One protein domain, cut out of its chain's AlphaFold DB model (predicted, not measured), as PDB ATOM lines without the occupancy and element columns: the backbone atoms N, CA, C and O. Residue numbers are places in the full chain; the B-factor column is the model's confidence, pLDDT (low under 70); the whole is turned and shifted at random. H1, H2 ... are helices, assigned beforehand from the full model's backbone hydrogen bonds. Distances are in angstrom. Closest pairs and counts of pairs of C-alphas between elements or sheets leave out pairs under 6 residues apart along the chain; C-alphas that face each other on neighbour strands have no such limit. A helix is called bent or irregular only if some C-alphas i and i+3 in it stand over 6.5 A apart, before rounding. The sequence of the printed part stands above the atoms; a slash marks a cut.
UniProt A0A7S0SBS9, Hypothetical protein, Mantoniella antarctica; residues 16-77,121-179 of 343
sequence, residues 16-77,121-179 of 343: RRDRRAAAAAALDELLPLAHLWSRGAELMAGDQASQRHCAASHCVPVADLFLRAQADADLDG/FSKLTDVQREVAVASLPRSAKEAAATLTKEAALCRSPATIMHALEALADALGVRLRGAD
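AT A GLANCE: This is residues 16 to 77 and 121 to 179 of the 343 residues of the protein "Hypothetical protein" of Mantoniella antarctica (UniProt A0A7S0SBS9). H2b, H3, H4 and H5 form a compact four-part helical bundle, and the long bent helix H1 runs over it, H1a packing on H2b and H1b on H2a and H5. The printed part has 121 residues, class all helix, with five named helices, H1 to H5 in order. It is compact, with a radius of gyration of the C-alphas of 13.4 A and spans of 39 by 28 by 26 A.

IN THESE COORDINATES: H1, residues 16 to 44, starts at C-alpha (180.950, 197.897, 169.077). Assigned as one helix by hydrogen bonds, it is bent, C-alphas 29 and 32 being 6.8 A apart: H1a, 16 to 29, 20.0 A; H1b, 32 to 44, 19.5 A. H2, 48 to 70, is likewise one bent helix, C-alphas 57 and 60 being 6.9 A apart: H2a, 48 to 57; H2b, 60 to 70. H3 is 126 to 135, H4 141 to 153, and H5 157 to 170, 20.1 A, ending at C-alpha (162.287, 197.499, 181.051).

HOW THE PARTS SIT: H1a touches H2b at a steep tilt of 40 degrees, closest C-alphas Arg 20 and Ala 69, 4.4 A. H4 and H5 form a hairpin, closest C-alphas Ala 143 and Leu 167, 4.9 A. Every O i to N i+4 pair is within hydrogen-bond range in H1a, H2a, H2b, H3, H4 and H5; in H1b, 7 of 9.

THE WHOLE: Residues 78 to 120 are not printed; C-alphas 77 and 121 are 12.0 A apart. No printed residue has pLDDT under 70.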
ATOM      1  N   ARG A  16     182.240 198.338 168.538       86.69
ATOM      2  CA  ARG A  16     180.950 197.897 169.077       86.69
ATOM      3  C   ARG A  16     180.028 199.090 169.274       86.69
ATOM      4  O   ARG A  16     178.884 199.031 168.841       86.69
ATOM      5  N   ARG A  17     180.507 200.193 169.862       89.94
ATOM      6  CA  ARG A  17     179.736 201.442 169.995       89.94
ATOM      7  C   ARG A  17     179.209 201.928 168.642       89.94
ATOM      8  O   ARG A  17     178.029 202.263 168.548       89.94
ATOM      9  N   ASP A  18     180.045 201.901 167.609       89.12
ATOM     10  CA  ASP A  18     179.656 202.348 166.268       89.12
ATOM     11  C   ASP A  18     178.643 201.389 165.614       89.12
ATOM     12  O   ASP A  18     177.641 201.840 165.054       89.12
ATOM     13  N   ARG A  19     178.813 200.064 165.776       90.19
ATOM     14  CA  ARG A  19     177.801 199.059 165.382       90.19
ATOM     15  C   ARG A  19     176.465 199.272 166.096       90.19
ATOM     16  O   ARG A  19     175.425 199.212 165.448       90.19
ATOM     17  N   ARG A  20     176.473 199.563 167.402       92.56
ATOM     18  CA  ARG A  20     175.255 199.837 168.187       92.56
ATOM     19  C   ARG A  20     174.542 201.101 167.728       92.56
ATOM     20  O   ARG A  20     173.324 201.082 167.569       92.56
ATOM     21  N   ALA A  21     175.289 202.167 167.444       92.62
ATOM     22  CA  ALA A  21     174.737 203.395 166.875       92.62
ATOM     23  C   ALA A  21     174.121 203.157 165.483       92.62
ATOM     24  O   ALA A  21     173.016 203.629 165.213       92.62
ATOM     25  N   ALA A  22     174.779 202.372 164.624       91.88
ATOM     26  CA  ALA A  22     174.239 201.987 163.319       91.88
ATOM     27  C   ALA A  22     172.986 201.096 163.433       91.88
ATOM     28  O   ALA A  22     172.025 201.294 162.688       91.88
ATOM     29  N   ALA A  23     172.954 200.156 164.384       94.00
ATOM     30  CA  ALA A  23     171.785 199.317 164.650       94.00
ATOM     31  C   ALA A  23     170.594 200.138 165.178       94.00
ATOM     32  O   ALA A  23     169.466 199.916 164.746       94.00
ATOM     33  N   ALA A  24     170.842 201.127 166.043       95.19
ATOM     34  CA  ALA A  24     169.822 202.060 166.522       95.19
ATOM     35  C   ALA A  24     169.272 202.960 165.396       95.19
ATOM     36  O   ALA A  24     168.063 203.145 165.293       95.19
ATOM     37  N   ALA A  25     170.129 203.459 164.499       93.56
ATOM     38  CA  ALA A  25     169.686 204.239 163.340       93.56
ATOM     39  C   ALA A  25     168.842 203.401 162.355       93.56
ATOM     40  O   ALA A  25     167.812 203.864 161.868       93.56
ATOM     41  N   ALA A  26     169.237 202.148 162.102       94.12
ATOM     42  CA  ALA A  26     168.461 201.209 161.288       94.12
ATOM     43  C   ALA A  26     167.133 200.804 161.959       94.12
ATOM     44  O   ALA A  26     166.123 200.623 161.277       94.12
ATOM     45  N   LEU A  27     167.109 200.696 163.293       95.19
ATOM     46  CA  LEU A  27     165.891 200.481 164.075       95.19
ATOM     47  C   LEU A  27     164.902 201.643 163.889       95.19
ATOM     48  O   LEU A  27     163.740 201.390 163.584       95.19
ATOM     49  N   ASP A  28     165.353 202.895 164.021       94.00
ATOM     50  CA  ASP A  28     164.506 204.086 163.845       94.00
ATOM     51  C   ASP A  28     163.915 204.207 162.425       94.00
ATOM     52  O   ASP A  28     162.807 204.730 162.262       94.00
ATOM     53  N   GLU A  29     164.612 203.706 161.395       92.38
ATOM     54  CA  GLU A  29     164.093 203.644 160.020       92.38
ATOM     55  C   GLU A  29     163.052 202.524 159.829       92.38
ATOM     56  O   GLU A  29     162.020 202.736 159.185       92.38
ATOM     57  N   LEU A  30     163.292 201.328 160.384       94.44
ATOM     58  CA  LEU A  30     162.450 200.149 160.141       94.44
ATOM     59  C   LEU A  30     161.271 199.995 161.120       94.44
ATOM     60  O   LEU A  30     160.263 199.385 160.759       94.44
ATOM     61  N   LEU A  31     161.337 200.568 162.325       95.50
ATOM     62  CA  LEU A  31     160.273 200.479 163.334       95.50
ATOM     63  C   LEU A  31     158.905 201.013 162.836       95.50
ATOM     64  O   LEU A  31     157.901 200.316 163.020       95.50
ATOM     65  N   PRO A  32     158.809 202.166 162.133       95.25
ATOM     66  CA  PRO A  32     157.544 202.630 161.551       95.25
ATOM     67  C   PRO A  32     156.963 201.681 160.492       95.25
ATOM     68  O   PRO A  32     155.742 201.570 160.370       95.25
ATOM     69  N   LEU A  33     157.818 200.972 159.743       94.75
ATOM     70  CA  LEU A  33     157.383 199.940 158.800       94.75
ATOM     71  C   LEU A  33     156.861 198.706 159.545       94.75
ATOM     72  O   LEU A  33     155.792 198.208 159.203       94.75
ATOM     73  N   ALA A  34     157.554 198.237 160.587       96.00
ATOM     74  CA  ALA A  34     157.105 197.089 161.377       96.00
ATOM     75  C   ALA A  34     155.735 197.325 162.036       96.00
ATOM     76  O   ALA A  34     154.879 196.443 161.977       96.00
ATOM     77  N   HIS A  35     155.467 198.528 162.566       96.25
ATOM     78  CA  HIS A  35     154.124 198.886 163.041       96.25
ATOM     79  C   HIS A  35     153.076 198.866 161.914       96.25
ATOM     80  O   HIS A  35     152.010 198.275 162.097       96.25
ATOM     81  N   LEU A  36     153.374 199.445 160.741       95.88
ATOM     82  CA  LEU A  36     152.463 199.461 159.587       95.88
ATOM     83  C   LEU A  36     152.085 198.041 159.126       95.88
ATOM     84  O   LEU A  36     150.906 197.767 158.889       95.88
ATOM     85  N   TRP A  37     153.066 197.140 159.021       96.44
ATOM     86  CA  TRP A  37     152.857 195.750 158.606       96.44
ATOM     87  C   TRP A  37     152.181 194.905 159.693       96.44
ATOM     88  O   TRP A  37     151.256 194.152 159.388       96.44
ATOM     89  N   SER A  38     152.559 195.070 160.967       96.50
ATOM     90  CA  SER A  38     151.898 194.392 162.093       96.50
ATOM     91  C   SER A  38     150.411 194.751 162.165       96.50
ATOM     92  O   SER A  38     149.569 193.872 162.332       96.50
ATOM     93  N   ARG A  39     150.073 196.028 161.941       95.56
ATOM     94  CA  ARG A  39     148.687 196.523 161.878       95.56
ATOM     95  C   ARG A  39     147.907 196.041 160.656       95.56
ATOM     96  O   ARG A  39     146.679 196.072 160.655       95.56
ATOM     97  N   GLY A  40     148.588 195.617 159.594       95.50
ATOM     98  CA  GLY A  40     147.952 194.953 158.457       95.50
ATOM     99  C   GLY A  40     147.795 193.449 158.636       95.50
ATOM    100  O   GLY A  40     146.822 192.888 158.138       95.50
ATOM    101  N   ALA A  41     148.673 192.803 159.403       96.50
ATOM    102  CA  ALA A  41     148.524 191.396 159.762       96.50
ATOM    103  C   ALA A  41     147.264 191.130 160.604       96.50
ATOM    104  O   ALA A  41     146.695 190.050 160.487       96.50
ATOM    105  N   GLU A  42     146.770 192.117 161.363       96.06
ATOM    106  CA  GLU A  42     145.456 192.081 162.036       96.06
ATOM    107  C   GLU A  42     144.316 191.644 161.095       96.06
ATOM    108  O   GLU A  42     143.455 190.862 161.490       96.06
ATOM    109  N   LEU A  43     144.333 192.088 159.829       95.50
ATOM    110  CA  LEU A  43     143.330 191.714 158.822       95.50
ATOM    111  C   LEU A  43     143.370 190.223 158.459       95.50
ATOM    112  O   LEU A  43     142.357 189.655 158.072       95.50
ATOM    113  N   MET A  44     144.538 189.595 158.583       95.19
ATOM    114  CA  MET A  44     144.799 188.205 158.206       95.19
ATOM    115  C   MET A  44     145.005 187.313 159.441       95.19
ATOM    116  O   MET A  44     145.726 186.319 159.360       95.19
ATOM    117  N   ALA A  45     144.428 187.662 160.599       94.88
ATOM    118  CA  ALA A  45     144.694 187.003 161.887       94.88
ATOM    119  C   ALA A  45     144.513 185.467 161.865       94.88
ATOM    120  O   ALA A  45     145.262 184.750 162.528       94.88
ATOM    121  N   GLY A  46     143.565 184.959 161.067       93.81
ATOM    122  CA  GLY A  46     143.354 183.520 160.868       93.81
ATOM    123  C   GLY A  46     144.401 182.826 159.979       93.81
ATOM    124  O   GLY A  46     144.643 181.632 160.150       93.81
ATOM    125  N   ASP A  47     145.063 183.542 159.062       96.19
ATOM    126  CA  ASP A  47     146.066 182.951 158.167       96.19
ATOM    127  C   ASP A  47     147.469 182.946 158.789       96.19
ATOM    128  O   ASP A  47     148.250 183.897 158.681       96.19
ATOM    129  N   GLN A  48     147.827 181.799 159.361       95.19
ATOM    130  CA  GLN A  48     149.158 181.521 159.895       95.19
ATOM    131  C   GLN A  48     150.296 181.682 158.866       95.19
ATOM    132  O   GLN A  48     151.434 181.904 159.281       95.19
ATOM    133  N   ALA A  49     150.041 181.594 157.553       93.75
ATOM    134  CA  ALA A  49     151.069 181.846 156.541       93.75
ATOM    135  C   ALA A  49     151.401 183.346 156.438       93.75
ATOM    136  O   ALA A  49     152.578 183.705 156.503       93.75
ATOM    137  N   SER A  50     150.388 184.218 156.368       95.00
ATOM    138  CA  SER A  50     150.561 185.678 156.420       95.00
ATOM    139  C   SER A  50     151.167 186.128 157.746       95.00
ATOM    140  O   SER A  50     152.127 186.896 157.728       95.00
ATOM    141  N   GLN A  51     150.681 185.620 158.890       97.31
ATOM    142  CA  GLN A  51     151.227 186.002 160.202       97.31
ATOM    143  C   GLN A  51     152.734 185.734 160.287       97.31
ATOM    144  O   GLN A  51     153.511 186.638 160.603       97.31
ATOM    145  N   ARG A  52     153.163 184.514 159.934       96.12
ATOM    146  CA  ARG A  52     154.579 184.118 159.974       96.12
ATOM    147  C   ARG A  52     155.430 184.870 158.958       96.12
ATOM    148  O   ARG A  52     156.545 185.263 159.285       96.12
ATOM    149  N   HIS A  53     154.918 185.091 157.746       95.88
ATOM    150  CA  HIS A  53     155.640 185.843 156.720       95.88
ATOM    151  C   HIS A  53     155.815 187.318 157.112       95.88
ATOM    152  O   HIS A  53     156.923 187.841 157.026       95.88
ATOM    153  N   CYS A  54     154.764 187.971 157.615       96.62
ATOM    154  CA  CYS A  54     154.832 189.344 158.112       96.62
ATOM    155  C   CYS A  54     155.815 189.471 159.291       96.62
ATOM    156  O   CYS A  54     156.694 190.338 159.284       96.62
ATOM    157  N   ALA A  55     155.732 188.552 160.260       97.00
ATOM    158  CA  ALA A  55     156.636 188.506 161.403       97.00
ATOM    159  C   ALA A  55     158.103 188.363 160.958       97.00
ATOM    160  O   ALA A  55     158.945 189.162 161.373       97.00
ATOM    161  N   ALA A  56     158.399 187.411 160.066       95.69
ATOM    162  CA  ALA A  56     159.749 187.146 159.570       95.69
ATOM    163  C   ALA A  56     160.328 188.311 158.752       95.69
ATOM    164  O   ALA A  56     161.499 188.650 158.910       95.69
ATOM    165  N   SER A  57     159.512 188.915 157.884       94.56
ATOM    166  CA  SER A  57     159.951 189.944 156.935       94.56
ATOM    167  C   SER A  57     160.086 191.338 157.553       94.56
ATOM    168  O   SER A  57     160.853 192.148 157.024       94.56
ATOM    169  N   HIS A  58     159.352 191.638 158.635       95.69
ATOM    170  CA  HIS A  58     159.215 193.010 159.148       95.69
ATOM    171  C   HIS A  58     159.438 193.164 160.660       95.69
ATOM    172  O   HIS A  58     160.091 194.123 161.061       95.69
ATOM    173  N   CYS A  59     158.964 192.240 161.503       96.88
ATOM    174  CA  CYS A  59     159.062 192.388 162.965       96.88
ATOM    175  C   CYS A  59     160.351 191.785 163.547       96.88
ATOM    176  O   CYS A  59     161.012 192.423 164.364       96.88
ATOM    177  N   VAL A  60     160.754 190.591 163.099       97.06
ATOM    178  CA  VAL A  60     161.996 189.936 163.553       97.06
ATOM    179  C   VAL A  60     163.256 190.774 163.263       97.06
ATOM    180  O   VAL A  60     164.083 190.885 164.166       97.06
ATOM    181  N   PRO A  61     163.417 191.440 162.097       96.62
ATOM    182  CA  PRO A  61     164.563 192.324 161.862       96.62
ATOM    183  C   PRO A  61     164.624 193.509 162.836       96.62
ATOM    184  O   PRO A  61     165.705 193.879 163.280       96.62
ATOM    185  N   VAL A  62     163.473 194.080 163.209       97.19
ATOM    186  CA  VAL A  62     163.380 195.188 164.176       97.19
ATOM    187  C   VAL A  62     163.722 194.707 165.593       97.19
ATOM    188  O   VAL A  62     164.485 195.374 166.290       97.19
ATOM    189  N   ALA A  63     163.261 193.519 165.994       97.88
ATOM    190  CA  ALA A  63     163.661 192.887 167.255       97.88
ATOM    191  C   ALA A  63     165.177 192.605 167.315       97.88
ATOM    192  O   ALA A  63     165.836 192.935 168.300       97.88
ATOM    193  N   ASP A  64     165.749 192.053 166.243       97.44
ATOM    194  CA  ASP A  64     167.181 191.752 166.141       97.44
ATOM    195  C   ASP A  64     168.059 193.022 166.119       97.44
ATOM    196  O   ASP A  64     169.156 193.024 166.684       97.44
ATOM    197  N   LEU A  65     167.590 194.115 165.505       96.94
ATOM    198  CA  LEU A  65     168.255 195.425 165.543       96.94
ATOM    199  C   LEU A  65     168.184 196.068 166.930       96.94
ATOM    200  O   LEU A  65     169.178 196.629 167.386       96.94
ATOM    201  N   PHE A  66     167.053 195.950 167.630       97.81
ATOM    202  CA  PHE A  66     166.935 196.421 169.008       97.81
ATOM    203  C   PHE A  66     167.889 195.661 169.941       97.81
ATOM    204  O   PHE A  66     168.617 196.280 170.717       97.81
ATOM    205  N   LEU A  67     167.952 194.330 169.824       97.56
ATOM    206  CA  LEU A  67     168.893 193.506 170.590       97.56
ATOM    207  C   LEU A  67     170.351 193.904 170.313       97.56
ATOM    208  O   LEU A  67     171.117 194.048 171.262       97.56
ATOM    209  N   ARG A  68     170.722 194.166 169.049       95.94
ATOM    210  CA  ARG A  68     172.042 194.727 168.703       95.94
ATOM    211  C   ARG A  68     172.289 196.098 169.325       95.94
ATOM    212  O   ARG A  68     173.380 196.329 169.826       95.94
ATOM    213  N   ALA A  69     171.313 197.003 169.293       96.31
ATOM    214  CA  ALA A  69     171.468 198.360 169.816       96.31
ATOM    215  C   ALA A  69     171.677 198.399 171.343       96.31
ATOM    216  O   ALA A  69     172.390 199.278 171.825       96.31
ATOM    217  N   GLN A  70     171.078 197.463 172.093       97.25
ATOM    218  CA  GLN A  70     171.073 197.478 173.564       97.25
ATOM    219  C   GLN A  70     172.040 196.486 174.234       97.25
ATOM    220  O   GLN A  70     172.462 196.727 175.363       97.25
ATOM    221  N   ALA A  71     172.411 195.378 173.584       94.81
ATOM    222  CA  ALA A  71     173.366 194.416 174.141       94.81
ATOM    223  C   ALA A  71     174.778 195.020 174.279       94.81
ATOM    224  O   ALA A  71     175.223 195.756 173.407       94.81
ATOM    225  N   ASP A  72     175.533 194.672 175.327       90.62
ATOM    226  CA  ASP A  72     176.980 194.981 175.413       90.62
ATOM    227  C   ASP A  72     177.859 193.919 174.713       90.62
ATOM    228  O   ASP A  72     179.074 194.088 174.564       90.62
ATOM    229  N   ALA A  73     177.253 192.814 174.265       90.19
ATOM    230  CA  ALA A  73     177.924 191.757 173.515       90.19
ATOM    231  C   ALA A  73     178.131 192.123 172.034       90.19
ATOM    232  O   ALA A  73     177.253 192.687 171.385       90.19
ATOM    233  N   ASP A  74     179.274 191.725 171.467       88.88
ATOM    234  CA  ASP A  74     179.562 191.903 170.039       88.88
ATOM    235  C   ASP A  74     178.902 190.804 169.193       88.88
ATOM    236  O   ASP A  74     179.544 189.826 168.806       88.88
ATOM    237  N   LEU A  75     177.599 190.950 168.945       89.38
ATOM    238  CA  LEU A  75     176.784 189.951 168.240       89.38
ATOM    239  C   LEU A  75     177.246 189.706 166.793       89.38
ATOM    240  O   LEU A  75     177.053 188.610 166.275       89.38
ATOM    241  N   ASP A  76     177.883 190.695 166.162       84.19
ATOM    242  CA  ASP A  76     178.419 190.621 164.794       84.19
ATOM    243  C   ASP A  76     179.920 190.247 164.758       84.19
ATOM    244  O   ASP A  76     180.577 190.327 163.718       84.19
ATOM    245  N   GLY A  77     180.489 189.847 165.901       75.50
ATOM    246  CA  GLY A  77     181.862 189.364 166.014       75.50
ATOM    247  C   GLY A  77     182.042 187.933 165.491       75.50
ATOM    248  O   GLY A  77     181.180 187.071 165.654       75.50
ATOM    249  N   PHE A 121     172.931 194.491 158.370       79.62
ATOM    250  CA  PHE A 121     172.770 193.533 159.469       79.62
ATOM    251  C   PHE A 121     172.002 192.275 159.047       79.62
ATOM    252  O   PHE A 121     170.888 192.344 158.531       79.62
ATOM    253  N   SER A 122     172.575 191.103 159.329       87.31
ATOM    254  CA  SER A 122     171.917 189.803 159.158       87.31
ATOM    255  C   SER A 122     170.866 189.537 160.247       87.31
ATOM    256  O   SER A 122     170.942 190.085 161.351       87.31
ATOM    257  N   LYS A 123     169.916 188.629 159.983       90.94
ATOM    258  CA  LYS A 123     169.074 188.041 161.040       90.94
ATOM    259  C   LYS A 123     169.974 187.358 162.082       90.94
ATOM    260  O   LYS A 123     170.890 186.628 161.706       90.94
ATOM    261  N   LEU A 124     169.704 187.565 163.371       93.38
ATOM    262  CA  LEU A 124     170.415 186.876 164.448       93.38
ATOM    263  C   LEU A 124     170.052 185.383 164.467       93.38
ATOM    264  O   LEU A 124     168.897 184.992 164.258       93.38
ATOM    265  N   THR A 125     171.038 184.548 164.770       94.25
ATOM    266  CA  THR A 125     170.829 183.172 165.234       94.25
ATOM    267  C   THR A 125     170.291 183.173 166.664       94.25
ATOM    268  O   THR A 125     170.448 184.148 167.402       94.25
ATOM    269  N   ASP A 126     169.680 182.069 167.089       93.50
ATOM    270  CA  ASP A 126     169.144 181.969 168.449       93.50
ATOM    271  C   ASP A 126     170.260 181.994 169.512       93.50
ATOM    272  O   ASP A 126     170.095 182.629 170.547       93.50
ATOM    273  N   VAL A 127     171.455 181.479 169.196       93.94
ATOM    274  CA  VAL A 127     172.654 181.603 170.049       93.94
ATOM    275  C   VAL A 127     173.088 183.069 170.216       93.94
ATOM    276  O   VAL A 127     173.408 183.502 171.323       93.94
ATOM    277  N   GLN A 128     173.063 183.879 169.149       95.56
ATOM    278  CA  GLN A 128     173.331 185.322 169.270       95.56
ATOM    279  C   GLN A 128     172.244 186.032 170.093       95.56
ATOM    280  O   GLN A 128     172.562 186.916 170.890       95.56
ATOM    281  N   ARG A 129     170.971 185.635 169.947       96.62
ATOM    282  CA  ARG A 129     169.862 186.145 170.770       96.62
ATOM    283  C   ARG A 129     170.042 185.802 172.254       96.62
ATOM    284  O   ARG A 129     169.846 186.671 173.099       96.62
ATOM    285  N   GLU A 130     170.464 184.583 172.580       95.81
ATOM    286  CA  GLU A 130     170.773 184.165 173.954       95.81
ATOM    287  C   GLU A 130     171.925 184.975 174.560       95.81
ATOM    288  O   GLU A 130     171.803 185.463 175.685       95.81
ATOM    289  N   VAL A 131     173.014 185.207 173.816       96.44
ATOM    290  CA  VAL A 131     174.126 186.045 174.304       96.44
ATOM    291  C   VAL A 131     173.711 187.516 174.454       96.44
ATOM    292  O   VAL A 131     174.125 188.166 175.418       96.44
ATOM    293  N   ALA A 132     172.834 188.036 173.587       96.50
ATOM    294  CA  ALA A 132     172.243 189.362 173.763       96.50
ATOM    295  C   ALA A 132     171.504 189.458 175.113       96.50
ATOM    296  O   ALA A 132     171.856 190.301 175.941       96.50
ATOM    297  N   VAL A 133     170.577 188.529 175.391       97.69
ATOM    298  CA  VAL A 133     169.850 188.420 176.676       97.69
ATOM    299  C   VAL A 133     170.813 188.266 177.860       97.69
ATOM    300  O   VAL A 133     170.617 188.883 178.909       97.69
ATOM    301  N   ALA A 134     171.883 187.482 177.707       97.06
ATOM    302  CA  ALA A 134     172.887 187.290 178.747       97.06
ATOM    303  C   ALA A 134     173.653 188.584 179.088       97.06
ATOM    304  O   ALA A 134     174.021 188.767 180.252       97.06
ATOM    305  N   SER A 135     173.847 189.487 178.122       96.62
ATOM    306  CA  SER A 135     174.555 190.763 178.317       96.62
ATOM    307  C   SER A 135     173.707 191.892 178.921       96.62
ATOM    308  O   SER A 135     174.267 192.810 179.510       96.62
ATOM    309  N   LEU A 136     172.375 191.832 178.811       96.88
ATOM    310  CA  LEU A 136     171.484 192.913 179.257       96.88
ATOM    311  C   LEU A 136     171.386 193.038 180.799       96.88
ATOM    312  O   LEU A 136     171.626 192.062 181.520       96.88
ATOM    313  N   PRO A 137     170.981 194.207 181.338       97.50
ATOM    314  CA  PRO A 137     170.725 194.399 182.769       97.50
ATOM    315  C   PRO A 137     169.721 193.392 183.346       97.50
ATOM    316  O   PRO A 137     168.757 193.008 182.685       97.50
ATOM    317  N   ARG A 138     169.903 192.989 184.615       97.19
ATOM    318  CA  ARG A 138     169.082 191.941 185.263       97.19
ATOM    319  C   ARG A 138     167.573 192.236 185.245       97.19
ATOM    320  O   ARG A 138     166.802 191.292 185.145       97.19
ATOM    321  N   SER A 139     167.172 193.507 185.302       96.69
ATOM    322  CA  SER A 139     165.773 193.957 185.202       96.69
ATOM    323  C   SER A 139     165.120 193.663 183.847       96.69
ATOM    324  O   SER A 139     163.913 193.470 183.787       96.69
ATOM    325  N   ALA A 140     165.904 193.608 182.767       98.00
ATOM    326  CA  ALA A 140     165.405 193.476 181.401       98.00
ATOM    327  C   ALA A 140     165.442 192.036 180.861       98.00
ATOM    328  O   ALA A 140     164.846 191.756 179.822       98.00
ATOM    329  N   LYS A 141     166.128 191.101 181.540       97.56
ATOM    330  CA  LYS A 141     166.385 189.749 181.002       97.56
ATOM    331  C   LYS A 141     165.124 188.925 180.732       97.56
ATOM    332  O   LYS A 141     165.120 188.151 179.783       97.56
ATOM    333  N   GLU A 142     164.067 189.098 181.519       98.38
ATOM    334  CA  GLU A 142     162.797 188.378 181.339       98.38
ATOM    335  C   GLU A 142     162.024 188.872 180.104       98.38
ATOM    336  O   GLU A 142     161.621 188.073 179.254       98.38
ATOM    337  N   ALA A 143     161.911 190.194 179.936       98.44
ATOM    338  CA  ALA A 143     161.348 190.797 178.730       98.44
ATOM    339  C   ALA A 143     162.192 190.458 177.487       98.44
ATOM    340  O   ALA A 143     161.648 190.133 176.432       98.44
ATOM    341  N   ALA A 144     163.522 190.433 177.622       98.38
ATOM    342  CA  ALA A 144     164.427 190.081 176.533       98.38
ATOM    343  C   ALA A 144     164.282 188.609 176.118       98.38
ATOM    344  O   ALA A 144     164.156 188.329 174.930       98.38
ATOM    345  N   ALA A 145     164.221 187.679 177.078       98.25
ATOM    346  CA  ALA A 145     163.954 186.263 176.812       98.25
ATOM    347  C   ALA A 145     162.564 186.033 176.184       98.25
ATOM    348  O   ALA A 145     162.380 185.115 175.384       98.25
ATOM    349  N   THR A 146     161.588 186.884 176.509       98.56
ATOM    350  CA  THR A 146     160.262 186.867 175.877       98.56
ATOM    351  C   THR A 146     160.339 187.333 174.421       98.56
ATOM    352  O   THR A 146     159.832 186.645 173.535       98.56
ATOM    353  N   LEU A 147     161.037 188.441 174.142       98.56
ATOM    354  CA  LEU A 147     161.244 188.937 172.778       98.56
ATOM    355  C   LEU A 147     162.000 187.932 171.900       98.56
ATOM    356  O   LEU A 147     161.598 187.693 170.762       98.56
ATOM    357  N   THR A 148     163.074 187.317 172.407       97.88
ATOM    358  CA  THR A 148     163.852 186.341 171.628       97.88
ATOM    359  C   THR A 148     163.050 185.080 171.331       97.88
ATOM    360  O   THR A 148     163.083 184.598 170.198       97.88
ATOM    361  N   LYS A 149     162.259 184.593 172.295       98.06
ATOM    362  CA  LYS A 149     161.315 183.484 172.105       98.06
ATOM    363  C   LYS A 149     160.273 183.798 171.028       98.06
ATOM    364  O   LYS A 149     160.080 182.982 170.130       98.06
ATOM    365  N   GLU A 150     159.623 184.960 171.076       97.81
ATOM    366  CA  GLU A 150     158.617 185.332 170.071       97.81
ATOM    367  C   GLU A 150     159.243 185.562 168.684       97.81
ATOM    368  O   GLU A 150     158.662 185.155 167.676       97.81
ATOM    369  N   ALA A 151     160.460 186.114 168.612       96.50
ATOM    370  CA  ALA A 151     161.204 186.281 167.362       96.50
ATOM    371  C   ALA A 151     161.671 184.945 166.744       96.50
ATOM    372  O   ALA A 151     161.680 184.803 165.517       96.50
ATOM    373  N   ALA A 152     162.020 183.955 167.572       95.44
ATOM    374  CA  ALA A 152     162.358 182.599 167.135       95.44
ATOM    375  C   ALA A 152     161.112 181.813 166.687       95.44
ATOM    376  O   ALA A 152     161.106 181.207 165.616       95.44
ATOM    377  N   LEU A 153     160.023 181.873 167.466       95.06
ATOM    378  CA  LEU A 153     158.735 181.261 167.118       95.06
ATOM    379  C   LEU A 153     158.110 181.896 165.869       95.06
ATOM    380  O   LEU A 153     157.450 181.198 165.097       95.06
ATOM    381  N   CYS A 154     158.312 183.203 165.682       93.56
ATOM    382  CA  CYS A 154     157.915 183.972 164.506       93.56
ATOM    383  C   CYS A 154     156.409 183.851 164.171       93.56
ATOM    384  O   CYS A 154     156.025 183.818 163.003       93.56
ATOM    385  N   ARG A 155     155.546 183.719 165.193       94.19
ATOM    386  CA  ARG A 155     154.126 183.336 165.028       94.19
ATOM    387  C   ARG A 155     153.168 184.496 164.794       94.19
ATOM    388  O   ARG A 155     152.213 184.313 164.050       94.19
ATOM    389  N   SER A 156     153.389 185.636 165.443       96.62
ATOM    390  CA  SER A 156     152.520 186.810 165.360       96.62
ATOM    391  C   SER A 156     153.366 188.085 165.326       96.62
ATOM    392  O   SER A 156     154.229 188.260 166.186       96.62
ATOM    393  N   PRO A 157     153.129 188.996 164.368       97.50
ATOM    394  CA  PRO A 157     153.721 190.331 164.377       97.50
ATOM    395  C   PRO A 157     153.428 191.072 165.685       97.50
ATOM    396  O   PRO A 157     154.337 191.618 166.303       97.50
ATOM    397  N   ALA A 158     152.180 191.009 166.161       97.19
ATOM    398  CA  ALA A 158     151.736 191.757 167.331       97.19
ATOM    399  C   ALA A 158     152.411 191.300 168.638       97.19
ATOM    400  O   ALA A 158     152.759 192.146 169.460       97.19
ATOM    401  N   THR A 159     152.657 189.995 168.833       97.94
ATOM    402  CA  THR A 159     153.353 189.520 170.049       97.94
ATOM    403  C   THR A 159     154.822 189.930 170.058       97.94
ATOM    404  O   THR A 159     155.330 190.324 171.105       97.94
ATOM    405  N   ILE A 160     155.487 189.933 168.896       98.19
ATOM    406  CA  ILE A 160     156.862 190.435 168.754       98.19
ATOM    407  C   ILE A 160     156.918 191.943 169.035       98.19
ATOM    408  O   ILE A 160     157.787 192.380 169.787       98.19
ATOM    409  N   MET A 161     155.989 192.736 168.484       98.00
ATOM    410  CA  MET A 161     155.958 194.186 168.721       98.00
ATOM    411  C   MET A 161     155.693 194.528 170.196       98.00
ATOM    412  O   MET A 161     156.398 195.366 170.748       98.00
ATOM    413  N   HIS A 162     154.766 193.840 170.870       98.06
ATOM    414  CA  HIS A 162     154.520 194.067 172.300       98.06
ATOM    415  C   HIS A 162     155.662 193.572 173.202       98.06
ATOM    416  O   HIS A 162     155.974 194.219 174.200       98.06
ATOM    417  N   ALA A 163     156.336 192.468 172.859       98.38
ATOM    418  CA  ALA A 163     157.530 192.027 173.587       98.38
ATOM    419  C   ALA A 163     158.714 193.000 173.405       98.38
ATOM    420  O   ALA A 163     159.518 193.174 174.320       98.38
ATOM    421  N   LEU A 164     158.802 193.659 172.245       98.25
ATOM    422  CA  LEU A 164     159.777 194.709 171.956       98.25
ATOM    423  C   LEU A 164     159.486 195.986 172.760       98.25
ATOM    424  O   LEU A 164     160.403 196.545 173.356       98.25
ATOM    425  N   GLU A 165     158.222 196.411 172.815       98.00
ATOM    426  CA  GLU A 165     157.759 197.533 173.647       98.00
ATOM    427  C   GLU A 165     158.064 197.273 175.135       98.00
ATOM    428  O   GLU A 165     158.754 198.073 175.768       98.00
ATOM    429  N   ALA A 166     157.682 196.105 175.663       98.31
ATOM    430  CA  ALA A 166     157.931 195.727 177.058       98.31
ATOM    431  C   ALA A 166     159.429 195.631 177.416       98.31
ATOM    432  O   ALA A 166     159.825 195.979 178.530       98.31
ATOM    433  N   LEU A 167     160.282 195.179 176.487       98.56
ATOM    434  CA  LEU A 167     161.734 195.189 176.685       98.56
ATOM    435  C   LEU A 167     162.298 196.616 176.703       98.56
ATOM    436  O   LEU A 167     163.186 196.915 177.503       98.56
ATOM    437  N   ALA A 168     161.801 197.493 175.833       98.19
ATOM    438  CA  ALA A 168     162.253 198.873 175.781       98.19
ATOM    439  C   ALA A 168     161.882 199.637 177.063       98.19
ATOM    440  O   ALA A 168     162.753 200.283 177.651       98.19
ATOM    441  N   ASP A 169     160.661 199.449 177.574       98.06
ATOM    442  CA  ASP A 169     160.237 199.974 178.877       98.06
ATOM    443  C   ASP A 169     161.109 199.431 180.027       98.06
ATOM    444  O   ASP A 169     161.588 200.204 180.860       98.06
ATOM    445  N   ALA A 170     161.417 198.126 180.042       98.06
ATOM    446  CA  ALA A 170     162.287 197.499 181.051       98.06
ATOM    447  C   ALA A 170     163.762 197.967 181.009       98.06
ATOM    448  O   ALA A 170     164.513 197.748 181.967       98.06
ATOM    449  N   LEU A 171     164.178 198.610 179.913       97.75
ATOM    450  CA  LEU A 171     165.480 199.263 179.738       97.75
ATOM    451  C   LEU A 171     165.418 200.795 179.903       97.75
ATOM    452  O   LEU A 171     166.458 201.448 179.859       97.75
ATOM    453  N   GLY A 172     164.229 201.385 180.077       97.56
ATOM    454  CA  GLY A 172     164.030 202.840 180.073       97.56
ATOM    455  C   GLY A 172     164.243 203.501 178.702       97.56
ATOM    456  O   GLY A 172     164.434 204.716 178.619       97.56
ATOM    457  N   VAL A 173     164.232 202.718 177.620       97.12
ATOM    458  CA  VAL A 173     164.481 203.167 176.246       97.12
ATOM    459  C   VAL A 173     163.158 203.538 175.588       97.12
ATOM    460  O   VAL A 173     162.327 202.686 175.291       97.12
ATOM    461  N   ARG A 174     162.959 204.824 175.297       94.62
ATOM    462  CA  ARG A 174     161.737 205.291 174.632       94.62
ATOM    463  C   ARG A 174     161.759 204.970 173.134       94.62
ATOM    464  O   ARG A 174     162.376 205.699 172.361       94.62
ATOM    465  N   LEU A 175     161.014 203.946 172.716       94.94
ATOM    466  CA  LEU A 175     160.744 203.692 171.296       94.94
ATOM    467  C   LEU A 175     159.957 204.842 170.649       94.94
ATOM    468  O   LEU A 175     159.097 205.482 171.266       94.94
ATOM    469  N   ARG A 176     160.210 205.074 169.357       90.88
ATOM    470  CA  ARG A 176     159.437 206.018 168.548       90.88
ATOM    471  C   ARG A 176     158.091 205.402 168.153       90.88
ATOM    472  O   ARG A 176     157.983 204.735 167.129       90.88
ATOM    473  N   GLY A 177     157.064 205.673 168.955       85.19
ATOM    474  CA  GLY A 177     155.697 205.206 168.702       85.19
ATOM    475  C   GLY A 177     155.138 205.602 167.325       85.19
ATOM    476  O   GLY A 177     155.509 206.624 166.741       85.19
ATOM    477  N   ALA A 178     154.215 204.777 166.822       82.75
ATOM    478  CA  ALA A 178     153.675 204.840 165.464       82.75
ATOM    479  C   ALA A 178     152.949 206.165 165.127       82.75
ATOM    480  O   ALA A 178     151.783 206.376 165.478       82.75
ATOM    481  N   ASP A 179     153.630 207.045 164.390       89.88
ATOM    482  CA  ASP A 179     153.080 208.307 163.888       89.88
ATOM    483  C   ASP A 179     152.100 208.083 162.718       89.88
ATOM    484  O   ASP A 179     152.484 207.666 161.624       89.88
TER     485      ASP A 179